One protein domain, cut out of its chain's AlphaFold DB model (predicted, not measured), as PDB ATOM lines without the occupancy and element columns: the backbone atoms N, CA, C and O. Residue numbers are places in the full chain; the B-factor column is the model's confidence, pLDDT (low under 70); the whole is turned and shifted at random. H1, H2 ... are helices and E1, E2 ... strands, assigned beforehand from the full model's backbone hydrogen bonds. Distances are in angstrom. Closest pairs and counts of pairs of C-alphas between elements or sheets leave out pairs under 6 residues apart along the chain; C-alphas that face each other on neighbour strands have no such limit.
ATOM      1  N   GLU A 408      22.658  23.121  -7.178       70.38
ATOM      2  CA  GLU A 408      23.988  22.597  -7.514       70.38
ATOM      3  C   GLU A 408      24.681  22.154  -6.220       70.38
ATOM      4  O   GLU A 408      24.861  22.966  -5.310       70.38
ATOM      5  N   SER A 409      25.125  20.902  -6.148       67.44
ATOM      6  CA  SER A 409      25.810  20.343  -4.974       67.44
ATOM      7  C   SER A 409      27.144  19.699  -5.355       67.44
ATOM      8  O   SER A 409      27.344  19.265  -6.488       67.44
ATOM      9  N   LEU A 410      28.088  19.701  -4.412       72.81
ATOM     10  CA  LEU A 410      29.417  19.111  -4.567       72.81
ATOM     11  C   LEU A 410      29.567  17.971  -3.561       72.81
ATOM     12  O   LEU A 410      29.533  18.208  -2.354       72.81
ATOM     13  N   GLU A 411      29.754  16.762  -4.068       73.75
ATOM     14  CA  GLU A 411      30.030  15.563  -3.293       73.75
ATOM     15  C   GLU A 411      31.528  15.262  -3.316       73.75
ATOM     16  O   GLU A 411      32.170  15.296  -4.369       73.75
ATOM     17  N   VAL A 412      32.100  15.001  -2.142       75.44
ATOM     18  CA  VAL A 412      33.535  14.769  -1.965       75.44
ATOM     19  C   VAL A 412      33.750  13.313  -1.585       75.44
ATOM     20  O   VAL A 412      33.209  12.849  -0.587       75.44
ATOM     21  N   ILE A 413      34.557  12.611  -2.374       73.44
ATOM     22  CA  ILE A 413      34.885  11.201  -2.167       73.44
ATOM     23  C   ILE A 413      36.394  11.115  -1.937       73.44
ATOM     24  O   ILE A 413      37.193  11.402  -2.832       73.44
ATOM     25  N   GLU A 414      36.770  10.768  -0.708       79.75
ATOM     26  CA  GLU A 414      38.159  10.703  -0.249       79.75
ATOM     27  C   GLU A 414      38.785   9.317  -0.443       79.75
ATOM     28  O   GLU A 414      38.090   8.323  -0.652       79.75
ATOM     29  N   ASP A 415      40.117   9.270  -0.383       73.50
ATOM     30  CA  ASP A 415      40.948   8.065  -0.500       73.50
ATOM     31  C   ASP A 415      40.700   7.234  -1.781       73.50
ATOM     32  O   ASP A 415      40.782   6.004  -1.803       73.50
ATOM     33  N   VAL A 416      40.438   7.929  -2.890       74.81
ATOM     34  CA  VAL A 416      40.182   7.351  -4.213       74.81
ATOM     35  C   VAL A 416      41.469   7.215  -5.018       74.81
ATOM     36  O   VAL A 416      42.137   8.200  -5.325       74.81
ATOM     37  N   ASN A 417      41.764   6.007  -5.499       74.69
ATOM     38  CA  ASN A 417      42.804   5.821  -6.507       74.69
ATOM     39  C   ASN A 417      42.429   6.579  -7.798       74.69
ATOM     40  O   ASN A 417      41.497   6.196  -8.502       74.69
ATOM     41  N   THR A 418      43.179   7.631  -8.137       69.00
ATOM     42  CA  THR A 418      42.934   8.489  -9.312       69.00
ATOM     43  C   THR A 418      43.396   7.874 -10.640       69.00
ATOM     44  O   THR A 418      43.475   8.562 -11.661       69.00
ATOM     45  N   SER A 419      43.703   6.573 -10.669       77.25
ATOM     46  CA  SER A 419      43.925   5.852 -11.922       77.25
ATOM     47  C   SER A 419      42.645   5.794 -12.766       77.25
ATOM     48  O   SER A 419      41.540   5.671 -12.239       77.25
ATOM     49  N   LEU A 420      42.789   5.842 -14.097       75.50
ATOM     50  CA  LEU A 420      41.649   5.840 -15.023       75.50
ATOM     51  C   LEU A 420      40.732   4.622 -14.824       75.50
ATOM     52  O   LEU A 420      39.519   4.773 -14.872       75.50
ATOM     53  N   GLY A 421      41.299   3.436 -14.565       77.00
ATOM     54  CA  GLY A 421      40.518   2.220 -14.320       77.00
ATOM     55  C   GLY A 421      39.620   2.345 -13.089       77.00
ATOM     56  O   GLY A 421      38.413   2.150 -13.191       77.00
ATOM     57  N   SER A 422      40.190   2.773 -11.959       78.94
ATOM     58  CA  SER A 422      39.445   2.986 -10.713       78.94
ATOM     59  C   SER A 422      38.367   4.064 -10.849       78.94
ATOM     60  O   SER A 422      37.258   3.893 -10.350       78.94
ATOM     61  N   ILE A 423      38.658   5.151 -11.569       77.81
ATOM     62  CA  ILE A 423      37.680   6.211 -11.839       77.81
ATOM     63  C   ILE A 423      36.530   5.685 -12.700       77.81
ATOM     64  O   ILE A 423      35.375   5.962 -12.396       77.81
ATOM     65  N   CYS A 424      36.815   4.910 -13.750       82.12
ATOM     66  CA  CYS A 424      35.774   4.318 -14.590       82.12
ATOM     67  C   CYS A 424      34.860   3.371 -13.801       82.12
ATOM     68  O   CYS A 424      33.654   3.368 -14.039       82.12
ATOM     69  N   ASP A 425      35.401   2.605 -12.850       82.25
ATOM     70  CA  ASP A 425      34.596   1.730 -11.995       82.25
ATOM     71  C   ASP A 425      33.690   2.530 -11.045       82.25
ATOM     72  O   ASP A 425      32.505   2.219 -10.927       82.25
ATOM     73  N   ILE A 426      34.195   3.614 -10.448       81.44
ATOM     74  CA  ILE A 426      33.393   4.506  -9.591       81.44
ATOM     75  C   ILE A 426      32.308   5.224 -10.403       81.44
ATOM     76  O   ILE A 426      31.148   5.259  -9.998       81.44
ATOM     77  N   ILE A 427      32.650   5.746 -11.585       83.50
ATOM     78  CA  ILE A 427      31.689   6.366 -12.510       83.50
ATOM     79  C   ILE A 427      30.590   5.368 -12.893       83.50
ATOM     80  O   ILE A 427      29.426   5.754 -12.978       83.50
ATOM     81  N   ARG A 428      30.926   4.089 -13.111       84.62
ATOM     82  CA  ARG A 428      29.949   3.044 -13.458       84.62
ATOM     83  C   ARG A 428      28.931   2.789 -12.347       84.62
ATOM     84  O   ARG A 428      27.790   2.444 -12.654       84.62
ATOM     85  N   GLU A 429      29.324   2.942 -11.090       83.50
ATOM     86  CA  GLU A 429      28.389   2.872  -9.967       83.50
ATOM     87  C   GLU A 429      27.549   4.149  -9.881       83.50
ATOM     88  O   GLU A 429      26.324   4.067  -9.949       83.50
ATOM     89  N   LEU A 430      28.190   5.322  -9.876       81.75
ATOM     90  CA  LEU A 430      27.507   6.613  -9.737       81.75
ATOM     91  C   LEU A 430      26.530   6.917 -10.883       81.75
ATOM     92  O   LEU A 430      25.534   7.604 -10.668       81.75
ATOM     93  N   GLN A 431      26.769   6.424 -12.103       83.50
ATOM     94  CA  GLN A 431      25.900   6.708 -13.258       83.50
ATOM     95  C   GLN A 431      24.462   6.186 -13.088       83.50
ATOM     96  O   GLN A 431      23.567   6.634 -13.808       83.50
ATOM     97  N   LYS A 432      24.226   5.205 -12.200       79.38
ATOM     98  CA  LYS A 432      22.902   4.585 -12.006       79.38
ATOM     99  C   LYS A 432      21.871   5.606 -11.522       79.38
ATOM    100  O   LYS A 432      20.709   5.543 -11.941       79.38
ATOM    101  N   ASP A 433      22.342   6.580 -10.753       75.12
ATOM    102  CA  ASP A 433      21.533   7.600 -10.093       75.12
ATOM    103  C   ASP A 433      21.411   8.893 -10.913       75.12
ATOM    104  O   ASP A 433      20.710   9.817 -10.506       75.12
ATOM    105  N   ALA A 434      22.040   8.941 -12.095       78.44
ATOM    106  CA  ALA A 434      21.930  10.036 -13.051       78.44
ATOM    107  C   ALA A 434      20.812   9.796 -14.080       78.44
ATOM    108  O   ALA A 434      20.623   8.691 -14.612       78.44
ATOM    109  N   LEU A 435      20.097  10.863 -14.435       77.69
ATOM    110  CA  LEU A 435      19.116  10.843 -15.515       77.69
ATOM    111  C   LEU A 435      19.805  10.989 -16.890       77.69
ATOM    112  O   LEU A 435      20.402  12.022 -17.186       77.69
ATOM    113  N   TYR A 436      19.712   9.937 -17.712       79.69
ATOM    114  CA  TYR A 436      20.242   9.828 -19.087       79.69
ATOM    115  C   TYR A 436      21.709  10.284 -19.295       79.69
ATOM    116  O   TYR A 436      21.986  11.083 -20.195       79.69
ATOM    117  N   PRO A 437      22.681   9.781 -18.507       85.88
ATOM    118  CA  PRO A 437      24.081  10.155 -18.668       85.88
ATOM    119  C   PRO A 437      24.668   9.571 -19.962       85.88
ATOM    120  O   PRO A 437      24.617   8.366 -20.193       85.88
ATOM    121  N   SER A 438      25.260  10.427 -20.793       84.75
ATOM    122  CA  SER A 438      25.988  10.032 -22.014       84.75
ATOM    123  C   SER A 438      27.492  10.257 -21.882       84.75
ATOM    124  O   SER A 438      28.299   9.467 -22.370       84.75
ATOM    125  N   PHE A 439      27.883  11.318 -21.175       85.44
ATOM    126  CA  PHE A 439      29.278  11.686 -20.972       85.44
ATOM    127  C   PHE A 439      29.560  11.960 -19.499       85.44
ATOM    128  O   PHE A 439      28.727  12.517 -18.789       85.44
ATOM    129  N   PHE A 440      30.774  11.649 -19.057       85.38
ATOM    130  CA  PHE A 440      31.318  12.179 -17.811       85.38
ATOM    131  C   PHE A 440      32.433  13.172 -18.134       85.38
ATOM    132  O   PHE A 440      33.443  12.805 -18.739       85.38
ATOM    133  N   ILE A 441      32.245  14.439 -17.768       84.44
ATOM    134  CA  ILE A 441      33.199  15.515 -18.056       84.44
ATOM    135  C   ILE A 441      33.922  15.871 -16.773       84.44
ATOM    136  O   ILE A 441      33.278  16.185 -15.774       84.44
ATOM    137  N   PHE A 442      35.251  15.872 -16.808       83.50
ATOM    138  CA  PHE A 442      36.059  16.166 -15.634       83.50
ATOM    139  C   PHE A 442      37.292  17.010 -15.942       83.50
ATOM    140  O   PHE A 442      37.783  17.076 -17.073       83.50
ATOM    141  N   CYS A 443      37.804  17.667 -14.908       81.44
ATOM    142  CA  CYS A 443      39.084  18.350 -14.917       81.44
ATOM    143  C   CYS A 443      40.019  17.750 -13.863       81.44
ATOM    144  O   CYS A 443      39.599  17.319 -12.788       81.44
ATOM    145  N   LEU A 444      41.309  17.735 -14.189       76.75
ATOM    146  CA  LEU A 444      42.367  17.457 -13.223       76.75
ATOM    147  C   LEU A 444      42.677  18.771 -12.510       76.75
ATOM    148  O   LEU A 444      43.283  19.661 -13.109       76.75
ATOM    149  N   TRP A 445      42.234  18.915 -11.263       70.62
ATOM    150  CA  TRP A 445      42.471  20.141 -10.499       70.62
ATOM    151  C   TRP A 445      43.941  20.235 -10.069       70.62
ATOM    152  O   TRP A 445      44.597  21.260 -10.267       70.62
ATOM    153  N   ASN A 446      44.490  19.119  -9.586       70.50
ATOM    154  CA  ASN A 446      45.913  18.918  -9.302       70.50
ATOM    155  C   ASN A 446      46.268  17.418  -9.427       70.50
ATOM    156  O   ASN A 446      45.519  16.656 -10.038       70.50
ATOM    157  N   SER A 447      47.423  16.989  -8.906       68.56
ATOM    158  CA  SER A 447      47.867  15.586  -8.972       68.56
ATOM    159  C   SER A 447      47.011  14.610  -8.159       68.56
ATOM    160  O   SER A 447      46.998  13.426  -8.478       68.56
ATOM    161  N   ASP A 448      46.308  15.097  -7.137       71.12
ATOM    162  CA  ASP A 448      45.570  14.298  -6.158       71.12
ATOM    163  C   ASP A 448      44.046  14.550  -6.202       71.12
ATOM    164  O   ASP A 448      43.313  13.920  -5.446       71.12
ATOM    165  N   THR A 449      43.547  15.437  -7.076       73.50
ATOM    166  CA  THR A 449      42.136  15.865  -7.110       73.50
ATOM    167  C   THR A 449      41.566  15.901  -8.526       73.50
ATOM    168  O   THR A 449      42.095  16.583  -9.413       73.50
ATOM    169  N   ILE A 450      40.425  15.238  -8.705       78.25
ATOM    170  CA  ILE A 450      39.627  15.242  -9.935       78.25
ATOM    171  C   ILE A 450      38.244  15.784  -9.627       78.25
ATOM    172  O   ILE A 450      37.637  15.373  -8.645       78.25
ATOM    173  N   ILE A 451      37.736  16.675 -10.479       78.44
ATOM    174  CA  ILE A 451      36.383  17.221 -10.342       78.44
ATOM    175  C   ILE A 451      35.611  16.957 -11.621       78.44
ATOM    176  O   ILE A 451      36.076  17.335 -12.698       78.44
ATOM    177  N   GLY A 452      34.440  16.333 -11.524       82.62
ATOM    178  CA  GLY A 452      33.642  15.968 -12.690       82.62
ATOM    179  C   GLY A 452      32.137  15.988 -12.468       82.62
ATOM    180  O   GLY A 452      31.653  16.122 -11.351       82.62
ATOM    181  N   THR A 453      31.393  15.898 -13.566       85.88
ATOM    182  CA  THR A 453      29.927  15.851 -13.593       85.88
ATOM    183  C   THR A 453      29.458  14.989 -14.758       85.88
ATOM    184  O   THR A 453      30.129  14.900 -15.790       85.88
ATOM    185  N   PHE A 454      28.272  14.403 -14.618       85.94
ATOM    186  CA  PHE A 454      27.595  13.710 -15.711       85.94
ATOM    187  C   PHE A 454      26.857  14.695 -16.622       85.94
ATOM    188  O   PHE A 454      26.310  15.702 -16.159       85.94
ATOM    189  N   CYS A 455      26.858  14.401 -17.920       83.00
ATOM    190  CA  CYS A 455      26.164  15.162 -18.948       83.00
ATOM    191  C   CYS A 455      25.389  14.254 -19.908       83.00
ATOM    192  O   CYS A 455      25.809  13.128 -20.185       83.00
ATOM    193  N   ASP A 456      24.290  14.780 -20.446       82.88
ATOM    194  CA  ASP A 456      23.494  14.142 -21.496       82.88
ATOM    195  C   ASP A 456      24.179  14.217 -22.878       82.88
ATOM    196  O   ASP A 456      25.281  14.758 -23.035       82.88
ATOM    197  N   ASP A 457      23.517  13.675 -23.899       80.62
ATOM    198  CA  ASP A 457      23.958  13.672 -25.300       80.62
ATOM    199  C   ASP A 457      24.149  15.089 -25.876       80.62
ATOM    200  O   ASP A 457      24.983  15.317 -26.761       80.62
ATOM    201  N   LYS A 458      23.428  16.067 -25.320       79.44
ATOM    202  CA  LYS A 458      23.502  17.496 -25.642       79.44
ATOM    203  C   LYS A 458      24.528  18.255 -24.800       79.44
ATOM    204  O   LYS A 458      24.658  19.463 -24.986       79.44
ATOM    205  N   TYR A 459      25.305  17.591 -23.940       69.81
ATOM    206  CA  TYR A 459      26.271  18.214 -23.024       69.81
ATOM    207  C   TYR A 459      25.642  19.126 -21.949       69.81
ATOM    208  O   TYR A 459      26.299  20.036 -21.434       69.81
ATOM    209  N   SER A 460      24.385  18.890 -21.584       77.06
ATOM    210  CA  SER A 460      23.726  19.504 -20.427       77.06
ATOM    211  C   SER A 460      24.004  18.674 -19.175       77.06
ATOM    212  O   SER A 460      24.004  17.450 -19.242       77.06
ATOM    213  N   GLN A 461      24.227  19.312 -18.017       79.31
ATOM    214  CA  GLN A 461      24.433  18.562 -16.767       79.31
ATOM    215  C   GLN A 461      23.207  17.705 -16.427       79.31
ATOM    216  O   GLN A 461      22.087  18.225 -16.474       79.31
ATOM    217  N   CYS A 462      23.449  16.442 -16.071       77.62
ATOM    218  CA  CYS A 462      22.428  15.495 -15.635       77.62
ATOM    219  C   CYS A 462      21.871  15.855 -14.252       77.62
ATOM    220  O   CYS A 462      22.529  16.520 -13.450       77.62
ATOM    221  N   ILE A 463      20.664  15.363 -13.984       75.88
ATOM    222  CA  ILE A 463      19.969  15.485 -12.698       75.88
ATOM    223  C   ILE A 463      20.137  14.177 -11.927       75.88
ATOM    224  O   ILE A 463      20.149  13.108 -12.546       75.88
ATOM    225  N   TYR A 464      20.276  14.272 -10.605       70.00
ATOM    226  CA  TYR A 464      20.629  13.163  -9.716       70.00
ATOM    227  C   TYR A 464      19.609  12.900  -8.611       70.00
ATOM    228  O   TYR A 464      19.035  13.854  -8.106       70.00
ATOM    229  N   GLU A 465      19.465  11.626  -8.209       58.88
ATOM    230  CA  GLU A 465      18.691  11.069  -7.072       58.88
ATOM    231  C   GLU A 465      17.305  11.677  -6.797       58.88
ATOM    232  O   GLU A 465      16.295  11.009  -7.015       58.88
ATOM    233  N   LYS A 466      17.252  12.921  -6.304       56.03
ATOM    234  CA  LYS A 466      16.049  13.732  -6.110       56.03
ATOM    235  C   LYS A 466      16.019  14.789  -7.205       56.03
ATOM    236  O   LYS A 466      16.956  15.576  -7.328       56.03
ATOM    237  N   CYS A 467      14.946  14.797  -7.995       56.34
ATOM    238  CA  CYS A 467      14.705  15.801  -9.028       56.34
ATOM    239  C   CYS A 467      15.196  17.198  -8.618       56.34
ATOM    240  O   CYS A 467      15.015  17.619  -7.475       56.34
ATOM    241  N   ASN A 468      15.744  17.926  -9.592       63.66
ATOM    242  CA  ASN A 468      16.266  19.289  -9.487       63.66
ATOM    243  C   ASN A 468      17.722  19.467  -9.006       63.66
ATOM    244  O   ASN A 468      18.205  20.601  -9.062       63.66
ATOM    245  N   ASN A 469      18.444  18.404  -8.629       67.31
ATOM    246  CA  ASN A 469      19.834  18.521  -8.166       67.31
ATOM    247  C   ASN A 469      20.857  18.133  -9.239       67.31
ATOM    248  O   ASN A 469      20.803  17.047  -9.816       67.31
ATOM    249  N   VAL A 470      21.821  19.021  -9.482       74.50
ATOM    250  CA  VAL A 470      23.029  18.747 -10.268       74.50
ATOM    251  C   VAL A 470      24.167  18.444  -9.300       74.50
ATOM    252  O   VAL A 470      24.547  19.308  -8.506       74.50
ATOM    253  N   LEU A 471      24.713  17.230  -9.384       73.12
ATOM    254  CA  LEU A 471      25.843  16.794  -8.567       73.12
ATOM    255  C   LEU A 471      27.165  16.933  -9.317       73.12
ATOM    256  O   LEU A 471      27.329  16.478 -10.451       73.12
ATOM    257  N   TYR A 472      28.122  17.537  -8.629       80.50
ATOM    258  CA  TYR A 472      29.526  17.557  -8.992       80.50
ATOM    259  C   TYR A 472      30.281  16.627  -8.050       80.50
ATOM    260  O   TYR A 472      30.074  16.679  -6.844       80.50
ATOM    261  N   PHE A 473      31.186  15.820  -8.585       78.56
ATOM    262  CA  PHE A 473      31.988  14.878  -7.811       78.56
ATOM    263  C   PHE A 473      33.422  15.374  -7.718       78.56
ATOM    264  O   PHE A 473      34.029  15.680  -8.745       78.56
ATOM    265  N   ALA A 474      33.966  15.426  -6.507       79.06
ATOM    266  CA  ALA A 474      35.377  15.652  -6.234       79.06
ATOM    267  C   ALA A 474      36.011  14.355  -5.714       79.06
ATOM    268  O   ALA A 474      35.799  13.976  -4.565       79.06
ATOM    269  N   PHE A 475      36.803  13.684  -6.550       78.31
ATOM    270  CA  PHE A 475      37.568  12.499  -6.165       78.31
ATOM    271  C   PHE A 475      38.950  12.915  -5.664       78.31
ATOM    272  O   PHE A 475      39.702  13.580  -6.388       78.31
ATOM    273  N   LEU A 476      39.286  12.517  -4.439       75.81
ATOM    274  CA  LEU A 476      40.528  12.872  -3.764       75.81
ATOM    275  C   LEU A 476      41.362  11.625  -3.476       75.81
ATOM    276  O   LEU A 476      40.893  10.707  -2.822       75.81
ATOM    277  N   ASN A 477      42.626  11.618  -3.902       73.00
ATOM    278  CA  ASN A 477      43.586  10.537  -3.628       73.00
ATOM    279  C   ASN A 477      44.042  10.481  -2.160       73.00
ATOM    280  O   ASN A 477      44.624   9.496  -1.716       73.00
ATOM    281  N   LYS A 478      43.830  11.565  -1.409       68.38
ATOM    282  CA  LYS A 478      44.164  11.691   0.015       68.38
ATOM    283  C   LYS A 478      43.105  12.550   0.700       68.38
ATOM    284  O   LYS A 478      42.654  13.524   0.096       68.38
ATOM    285  N   ALA A 479      42.799  12.252   1.961       61.41
ATOM    286  CA  ALA A 479      41.950  13.093   2.807       61.41
ATOM    287  C   ALA A 479      42.371  14.580   2.817       61.41
ATOM    288  O   ALA A 479      43.567  14.909   2.824       61.41
ATOM    289  N   LEU A 480      41.382  15.482   2.860       59.62
ATOM    290  CA  LEU A 480      41.570  16.937   2.877       59.62
ATOM    291  C   LEU A 480      42.402  17.394   4.091       59.62
ATOM    292  O   LEU A 480      41.902  17.562   5.201       59.62
ATOM    293  N   LYS A 481      43.693  17.666   3.878       51.84
ATOM    294  CA  LYS A 481      44.560  18.349   4.851       51.84
ATOM    295  C   LYS A 481      44.906  19.737   4.322       51.84
ATOM    296  O   LYS A 481      45.858  19.865   3.570       51.84
ATOM    297  N   ASN A 482      44.110  20.735   4.714       47.97
ATOM    298  CA  ASN A 482      44.273  22.180   4.483       47.97
ATOM    299  C   ASN A 482      44.731  22.624   3.080       47.97
ATOM    300  O   ASN A 482      45.896  22.499   2.720       47.97
ATOM    301  N   GLY A 483      43.833  23.310   2.363       52.53
ATOM    302  CA  GLY A 483      44.196  24.150   1.217       52.53
ATOM    303  C   GLY A 483      44.787  23.360   0.055       52.53
ATOM    304  O   GLY A 483      45.954  23.526  -0.294       52.53
ATOM    305  N   ILE A 484      43.972  22.495  -0.544       50.34
ATOM    306  CA  ILE A 484      44.329  21.785  -1.771       50.34
ATOM    307  C   ILE A 484      44.589  22.824  -2.871       50.34
ATOM    308  O   ILE A 484      43.677  23.528  -3.282       50.34
ATOM    309  N   GLY A 485      45.855  22.928  -3.284       51.22
ATOM    310  CA  GLY A 485      46.426  24.064  -4.000       51.22
ATOM    311  C   GLY A 485      45.901  24.390  -5.401       51.22
ATOM    312  O   GLY A 485      45.018  23.742  -5.964       51.22
ATOM    313  N   ASP A 486      46.524  25.447  -5.924       51.97
ATOM    314  CA  ASP A 486      46.261  26.151  -7.179       51.97
ATOM    315  C   ASP A 486      46.104  25.226  -8.401       51.97
ATOM    316  O   ASP A 486      46.729  24.162  -8.505       51.97
ATOM    317  N   ARG A 487      45.278  25.647  -9.365       61.59
ATOM    318  CA  ARG A 487      44.952  24.868 -10.564       61.59
ATOM    319  C   ARG A 487      46.165  24.800 -11.494       61.59
ATOM    320  O   ARG A 487      46.344  25.633 -12.382       61.59
ATOM    321  N   THR A 488      46.972  23.756 -11.342       55.25
ATOM    322  CA  THR A 488      48.179  23.550 -12.166       55.25
ATOM    323  C   THR A 488      47.864  23.051 -13.580       55.25
ATOM    324  O   THR A 488      48.631  23.319 -14.506       55.25
ATOM    325  N   LYS A 489      46.725  22.367 -13.787       60.97
ATOM    326  CA  LYS A 489      46.320  21.808 -15.089       60.97
ATOM    327  C   LYS A 489      45.052  22.465 -15.642       60.97
ATOM    328  O   LYS A 489      44.024  22.596 -14.978       60.97
ATOM    329  N   LYS A 490      45.115  22.876 -16.914       63.94
ATOM    330  CA  LYS A 490      43.997  23.515 -17.639       63.94
ATOM    331  C   LYS A 490      43.227  22.566 -18.562       63.94
ATOM    332  O   LYS A 490      42.335  23.006 -19.282       63.94
ATOM    333  N   GLU A 491      43.567  21.285 -18.536       75.56
ATOM    334  CA  GLU A 491      43.004  20.271 -19.424       75.56
ATOM    335  C   GLU A 491      41.680  19.721 -18.892       75.56
ATOM    336  O   GLU A 491      41.496  19.546 -17.686       75.56
ATOM    337  N   PHE A 492      40.768  19.447 -19.822       80.81
ATOM    338  CA  PHE A 492      39.464  18.859 -19.553       80.81
ATOM    339  C   PHE A 492      39.324  17.579 -20.351       80.81
ATOM    340  O   PHE A 492      39.778  17.487 -21.493       80.81
ATOM    341  N   TYR A 493      38.661  16.609 -19.754       83.19
ATOM    342  CA  TYR A 493      38.529  15.271 -20.285       83.19
ATOM    343  C   TYR A 493      37.051  14.895 -20.321       83.19
ATOM    344  O   TYR A 493      36.266  15.328 -19.480       83.19
ATOM    345  N   SER A 494      36.677  14.110 -21.324       85.62
ATOM    346  CA  SER A 494      35.356  13.508 -21.469       85.62
ATOM    347  C   SER A 494      35.529  12.003 -21.515       85.62
ATOM    348  O   SER A 494      36.316  11.513 -22.321       85.62
ATOM    349  N   ILE A 495      34.779  11.283 -20.697       84.38
ATOM    350  CA  ILE A 495      34.600   9.839 -20.822       84.38
ATOM    351  C   ILE A 495      33.260   9.606 -21.507       84.38
ATOM    352  O   ILE A 495      32.244  10.165 -21.092       84.38
ATOM    353  N   ASP A 496      33.283   8.831 -22.581       85.06
ATOM    354  CA  ASP A 496      32.097   8.428 -23.327       85.06
ATOM    355  C   ASP A 496      31.483   7.180 -22.689       85.06
ATOM    356  O   ASP A 496      32.053   6.092 -22.760       85.06
ATOM    357  N   LEU A 497      30.334   7.333 -22.035       85.06
ATOM    358  CA  LEU A 497      29.685   6.231 -21.318       85.06
ATOM    359  C   LEU A 497      29.007   5.251 -22.284       85.06
ATOM    360  O   LEU A 497      28.732   4.113 -21.911       85.06
ATOM    361  N   THR A 498      28.768   5.678 -23.527       79.50
ATOM    362  CA  THR A 498      28.117   4.871 -24.569       79.50
ATOM    363  C   THR A 498      29.105   4.054 -25.403       79.50
ATOM    364  O   THR A 498      28.722   3.059 -26.012       79.50
ATOM    365  N   ASP A 499      30.384   4.434 -25.384       78.56
ATOM    366  CA  ASP A 499      31.457   3.846 -26.190       78.56
ATOM    367  C   ASP A 499      32.588   3.313 -25.295       78.56
ATOM    368  O   ASP A 499      33.697   3.848 -25.266       78.56
ATOM    369  N   ASN A 500      32.290   2.272 -24.506       76.56
ATOM    370  CA  ASN A 500      33.257   1.560 -23.655       76.56
ATOM    371  C   ASN A 500      34.146   2.472 -22.781       76.56
ATOM    372  O   ASN A 500      35.321   2.171 -22.564       76.56
ATOM    373  N   TYR A 501      33.600   3.572 -22.251       80.31
ATOM    374  CA  TYR A 501      34.338   4.527 -21.415       80.31
ATOM    375  C   TYR A 501      35.548   5.148 -22.142       80.31
ATOM    376  O   TYR A 501      36.600   5.380 -21.537       80.31
ATOM    377  N   SER A 502      35.424   5.430 -23.447       82.00
ATOM    378  CA  SER A 502      36.512   6.015 -24.236       82.00
ATOM    379  C   SER A 502      36.858   7.435 -23.763       82.00
ATOM    380  O   SER A 502      35.997   8.304 -23.608       82.00
ATOM    381  N   LEU A 503      38.149   7.678 -23.500       83.81
ATOM    382  CA  LEU A 503      38.656   8.951 -22.982       83.81
ATOM    383  C   LEU A 503      39.010   9.908 -24.129       83.81
ATOM    384  O   LEU A 503      39.845   9.598 -24.979       83.81
ATOM    385  N   LYS A 504      38.431  11.109 -24.118       84.69
ATOM    386  CA  LYS A 504      38.665  12.165 -25.113       84.69
ATOM    387  C   LYS A 504      39.127  13.452 -24.429       84.69
ATOM    388  O   LYS A 504      38.491  13.936 -23.494       84.69
ATOM    389  N   LEU A 505      40.217  14.042 -24.921       81.62
ATOM    390  CA  LEU A 505      40.698  15.350 -24.467       81.62
ATOM    391  C   LEU A 505      39.853  16.474 -25.089       81.62
ATOM    392  O   LEU A 505      39.725  16.563 -26.312       81.62
ATOM    393  N   ILE A 506      39.328  17.373 -24.257       75.06
ATOM    394  CA  ILE A 506      38.596  18.568 -24.683       75.06
ATOM    395  C   ILE A 506      39.569  19.752 -24.740       75.06
ATOM    396  O   ILE A 506      40.058  20.230 -23.715       75.06
ATOM    397  N   LYS A 507      39.829  20.265 -25.948       68.06
ATOM    398  CA  LYS A 507      40.622  21.487 -26.150       68.06
ATOM    399  C   LYS A 507      39.726  22.723 -26.044       68.06
ATOM    400  O   LYS A 507      38.798  22.873 -26.834       68.06
ATOM    401  N   MET A 508      40.026  23.605 -25.093       62.88
ATOM    402  CA  MET A 508      39.328  24.886 -24.913       62.88
ATOM    403  C   MET A 508      39.873  25.951 -25.863       62.88
ATOM    404  O   MET A 508      41.083  26.003 -26.099       62.88
ATOM    405  N   LYS A 509      39.007  26.834 -26.371       60.03
ATOM    406  CA  LYS A 509      39.465  28.016 -27.108       60.03
ATOM    407  C   LYS A 509      40.063  29.028 -26.126       60.03
ATOM    408  O   LYS A 509      39.483  29.326 -25.089       60.03
ATOM    409  N   LEU A 519      28.724  24.609 -25.092       60.22
ATOM    410  CA  LEU A 519      28.199  23.853 -23.940       60.22
ATOM    411  C   LEU A 519      29.319  23.154 -23.144       60.22
ATOM    412  O   LEU A 519      29.351  23.241 -21.919       60.22
ATOM    413  N   LYS A 520      30.321  22.597 -23.839       63.03
ATOM    414  CA  LYS A 520      31.527  22.000 -23.231       63.03
ATOM    415  C   LYS A 520      32.337  23.010 -22.412       63.03
ATOM    416  O   LYS A 520      32.776  22.698 -21.308       63.03
ATOM    417  N   GLU A 521      32.509  24.224 -22.933       64.88
ATOM    418  CA  GLU A 521      33.214  25.317 -22.246       64.88
ATOM    419  C   GLU A 521      32.447  25.807 -21.006       64.88
ATOM    420  O   GLU A 521      33.062  26.138 -19.991       64.88
ATOM    421  N   ARG A 522      31.107  25.802 -21.044       64.75
ATOM    422  CA  ARG A 522      30.262  26.155 -19.890       64.75
ATOM    423  C   ARG A 522      30.382  25.135 -18.758       64.75
ATOM    424  O   ARG A 522      30.593  25.533 -17.614       64.75
ATOM    425  N   VAL A 523      30.306  23.836 -19.071       64.00
ATOM    426  CA  VAL A 523      30.483  22.763 -18.073       64.00
ATOM    427  C   VAL A 523      31.877  22.838 -17.453       64.00
ATOM    428  O   VAL A 523      32.025  22.822 -16.236       64.00
ATOM    429  N   ALA A 524      32.901  23.020 -18.278       66.56
ATOM    430  CA  ALA A 524      34.271  23.179 -17.821       66.56
ATOM    431  C   ALA A 524      34.487  24.370 -16.880       66.56
ATOM    432  O   ALA A 524      35.198  24.245 -15.882       66.56
ATOM    433  N   ARG A 525      33.870  25.521 -17.160       68.75
ATOM    434  CA  ARG A 525      33.912  26.677 -16.257       68.75
ATOM    435  C   ARG A 525      33.244  26.368 -14.915       68.75
ATOM    436  O   ARG A 525      33.800  26.710 -13.878       68.75
ATOM    437  N   LYS A 526      32.116  25.658 -14.930       69.81
ATOM    438  CA  LYS A 526      31.420  25.221 -13.712       69.81
ATOM    439  C   LYS A 526      32.254  24.259 -12.866       69.81
ATOM    440  O   LYS A 526      32.335  24.443 -11.660       69.81
ATOM    441  N   LEU A 527      32.951  23.301 -13.481       69.00
ATOM    442  CA  LEU A 527      33.888  22.417 -12.766       69.00
ATOM    443  C   LEU A 527      34.988  23.206 -12.043       69.00
ATOM    444  O   LEU A 527      35.393  22.858 -10.938       69.00
ATOM    445  N   VAL A 528      35.443  24.301 -12.654       70.06
ATOM    446  CA  VAL A 528      36.446  25.188 -12.056       70.06
ATOM    447  C   VAL A 528      35.877  25.969 -10.872       70.06
ATOM    448  O   VAL A 528      36.541  26.077  -9.846       70.06
ATOM    449  N   GLU A 529      34.647  26.472 -10.982       69.69
ATOM    450  CA  GLU A 529      33.937  27.122  -9.871       69.69
ATOM    451  C   GLU A 529      33.773  26.174  -8.671       69.69
ATOM    452  O   GLU A 529      34.011  26.580  -7.534       69.69
ATOM    453  N   GLN A 530      33.451  24.896  -8.908       71.38
ATOM    454  CA  GLN A 530      33.362  23.898  -7.835       71.38
ATOM    455  C   GLN A 530      34.729  23.559  -7.221       71.38
ATOM    456  O   GLN A 530      34.816  23.369  -6.011       71.38
ATOM    457  N   GLY A 531      35.810  23.563  -8.007       66.56
ATOM    458  CA  GLY A 531      37.170  23.433  -7.471       66.56
ATOM    459  C   GLY A 531      37.545  24.556  -6.509       66.56
ATOM    460  O   GLY A 531      38.099  24.300  -5.442       66.56
ATOM    461  N   TYR A 532      37.147  25.791  -6.817       67.38
ATOM    462  CA  TYR A 532      37.298  26.902  -5.877       67.38
ATOM    463  C   TYR A 532      36.403  26.756  -4.634       67.38
ATOM    464  O   TYR A 532      36.850  27.086  -3.535       67.38
ATOM    465  N   ARG A 533      35.177  26.224  -4.763       66.00
ATOM    466  CA  ARG A 533      34.303  25.925  -3.607       66.00
ATOM    467  C   ARG A 533      34.907  24.866  -2.680       66.00
ATOM    468  O   ARG A 533      34.847  25.036  -1.465       66.00
ATOM    469  N   LEU A 534      35.541  23.830  -3.236       65.06
ATOM    470  CA  LEU A 534      36.252  22.804  -2.467       65.06
ATOM    471  C   LEU A 534      37.386  23.406  -1.620       65.06
ATOM    472  O   LEU A 534      37.563  23.019  -0.468       65.06
ATOM    473  N   MET A 535      38.108  24.409  -2.143       62.50
ATOM    474  CA  MET A 535      39.139  25.125  -1.373       62.50
ATOM    475  C   MET A 535      38.570  25.884  -0.164       62.50
ATOM    476  O   MET A 535      39.256  26.049   0.844       62.50
ATOM    477  N   GLY A 536      37.321  26.347  -0.259       53.00
ATOM    478  CA  GLY A 536      36.648  27.105   0.791       53.00
ATOM    479  C   GLY A 536      36.263  26.285   2.022       53.00
ATOM    480  O   GLY A 536      36.284  26.814   3.129       53.00
ATOM    481  N   GLN A 537      35.984  24.986   1.875       48.50
ATOM    482  CA  GLN A 537      35.521  24.137   2.984       48.50
ATOM    483  C   GLN A 537      36.536  23.963   4.135       48.50
ATOM    484  O   GLN A 537      36.136  23.572   5.227       48.50
ATOM    485  N   GLY A 538      37.822  24.280   3.930       42.16
ATOM    486  CA  GLY A 538      38.874  24.204   4.959       42.16
ATOM    487  C   GLY A 538      39.253  25.536   5.628       42.16
ATOM    488  O   GLY A 538      40.223  25.576   6.381       42.16
TER     489      GLY A 538
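AT A GLANCE: This is residues 408 to 509 and 519 to 538 of the 673 residues of an uncharacterized protein of Prevotella sp. AM23-5 (UniProt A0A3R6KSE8). A strongly twisted six-stranded sheet has a helix over each face: H2 packs on one face, mostly at E3 and E2, and H1 covers part of the other, giving three layers. The printed part has 122 residues, with two named helices and six named strands in the order E1 H1 E2 E3 E4 E5 E6 H2. The mixed sheet runs E1 E4 E3 E2 E5 E6, and the class is mixed, helices and strands. The whole is compact and rounded, with a radius of gyration of the C-alphas of 13.4 A and spans of 36 by 34 by 26 A.

HOW THE PARTS SIT: Start at edge strand E1, residues 408 to 413, parallel to E4, residues 469 to 476; N 411 and O 472 are 2.8 A apart. Next, H1, residues 420 to 433, is on the sheet at a height of 8.6 A, over E3, residues 449 to 455; their closest C-alphas, Gln 431 and Phe 454, are 7.6 A apart. E1, H1 and E2, residues 439 to 444, form a split strand-helix-strand unit, its same-way strands separated by E4 and E3, with a right-handed crossover. E2 E3 E4 are a meander of two hairpins, each strand antiparallel to the one before: see N 441 and O 453, 2.9 A, and N 452 and O 473, 2.9 A. E5, residues 492 to 496, is antiparallel to E2, with N 442 and O 493 at 2.9 A, closing a Greek key, a meander plus a fourth strand beside its first. It forms a hairpin with edge strand E6, residues 502 to 506; N 494 and O 504 are 2.8 A apart. H2, residues 519 to 536, is on the opposite face from H1; its closest C-alphas to E3 are Leu 527 and Ile 451, 6.3 A. Every O i to N i+4 pair is within hydrogen-bond range in H2, 8 of 10 in H1.

IN THESE COORDINATES: Find C-alpha 408 at (23.988, 22.597, -7.514), where E1 begins, 16.6 A long. H1 spans 20.8 A, E2 16.3 A, E3 19.9 A, E4 21.9 A, E5 13.3 A and E6 12.7 A. H2 runs 26.3 A to C-alpha 536 at (36.648, 27.105, 0.791).

THE WHOLE: The farthest C-alphas, Asn 482 and Asp 499, are 38.0 A apart. Residues 510 to 518 are not printed; C-alphas 509 and 519 are 12.4 A apart across the cut. The links E3 to E4 and E4 to E5 are long. Mean pLDDT of the printed part is 72.7, with 43 residues under 70, among them 478 to 490 and 519 to 527.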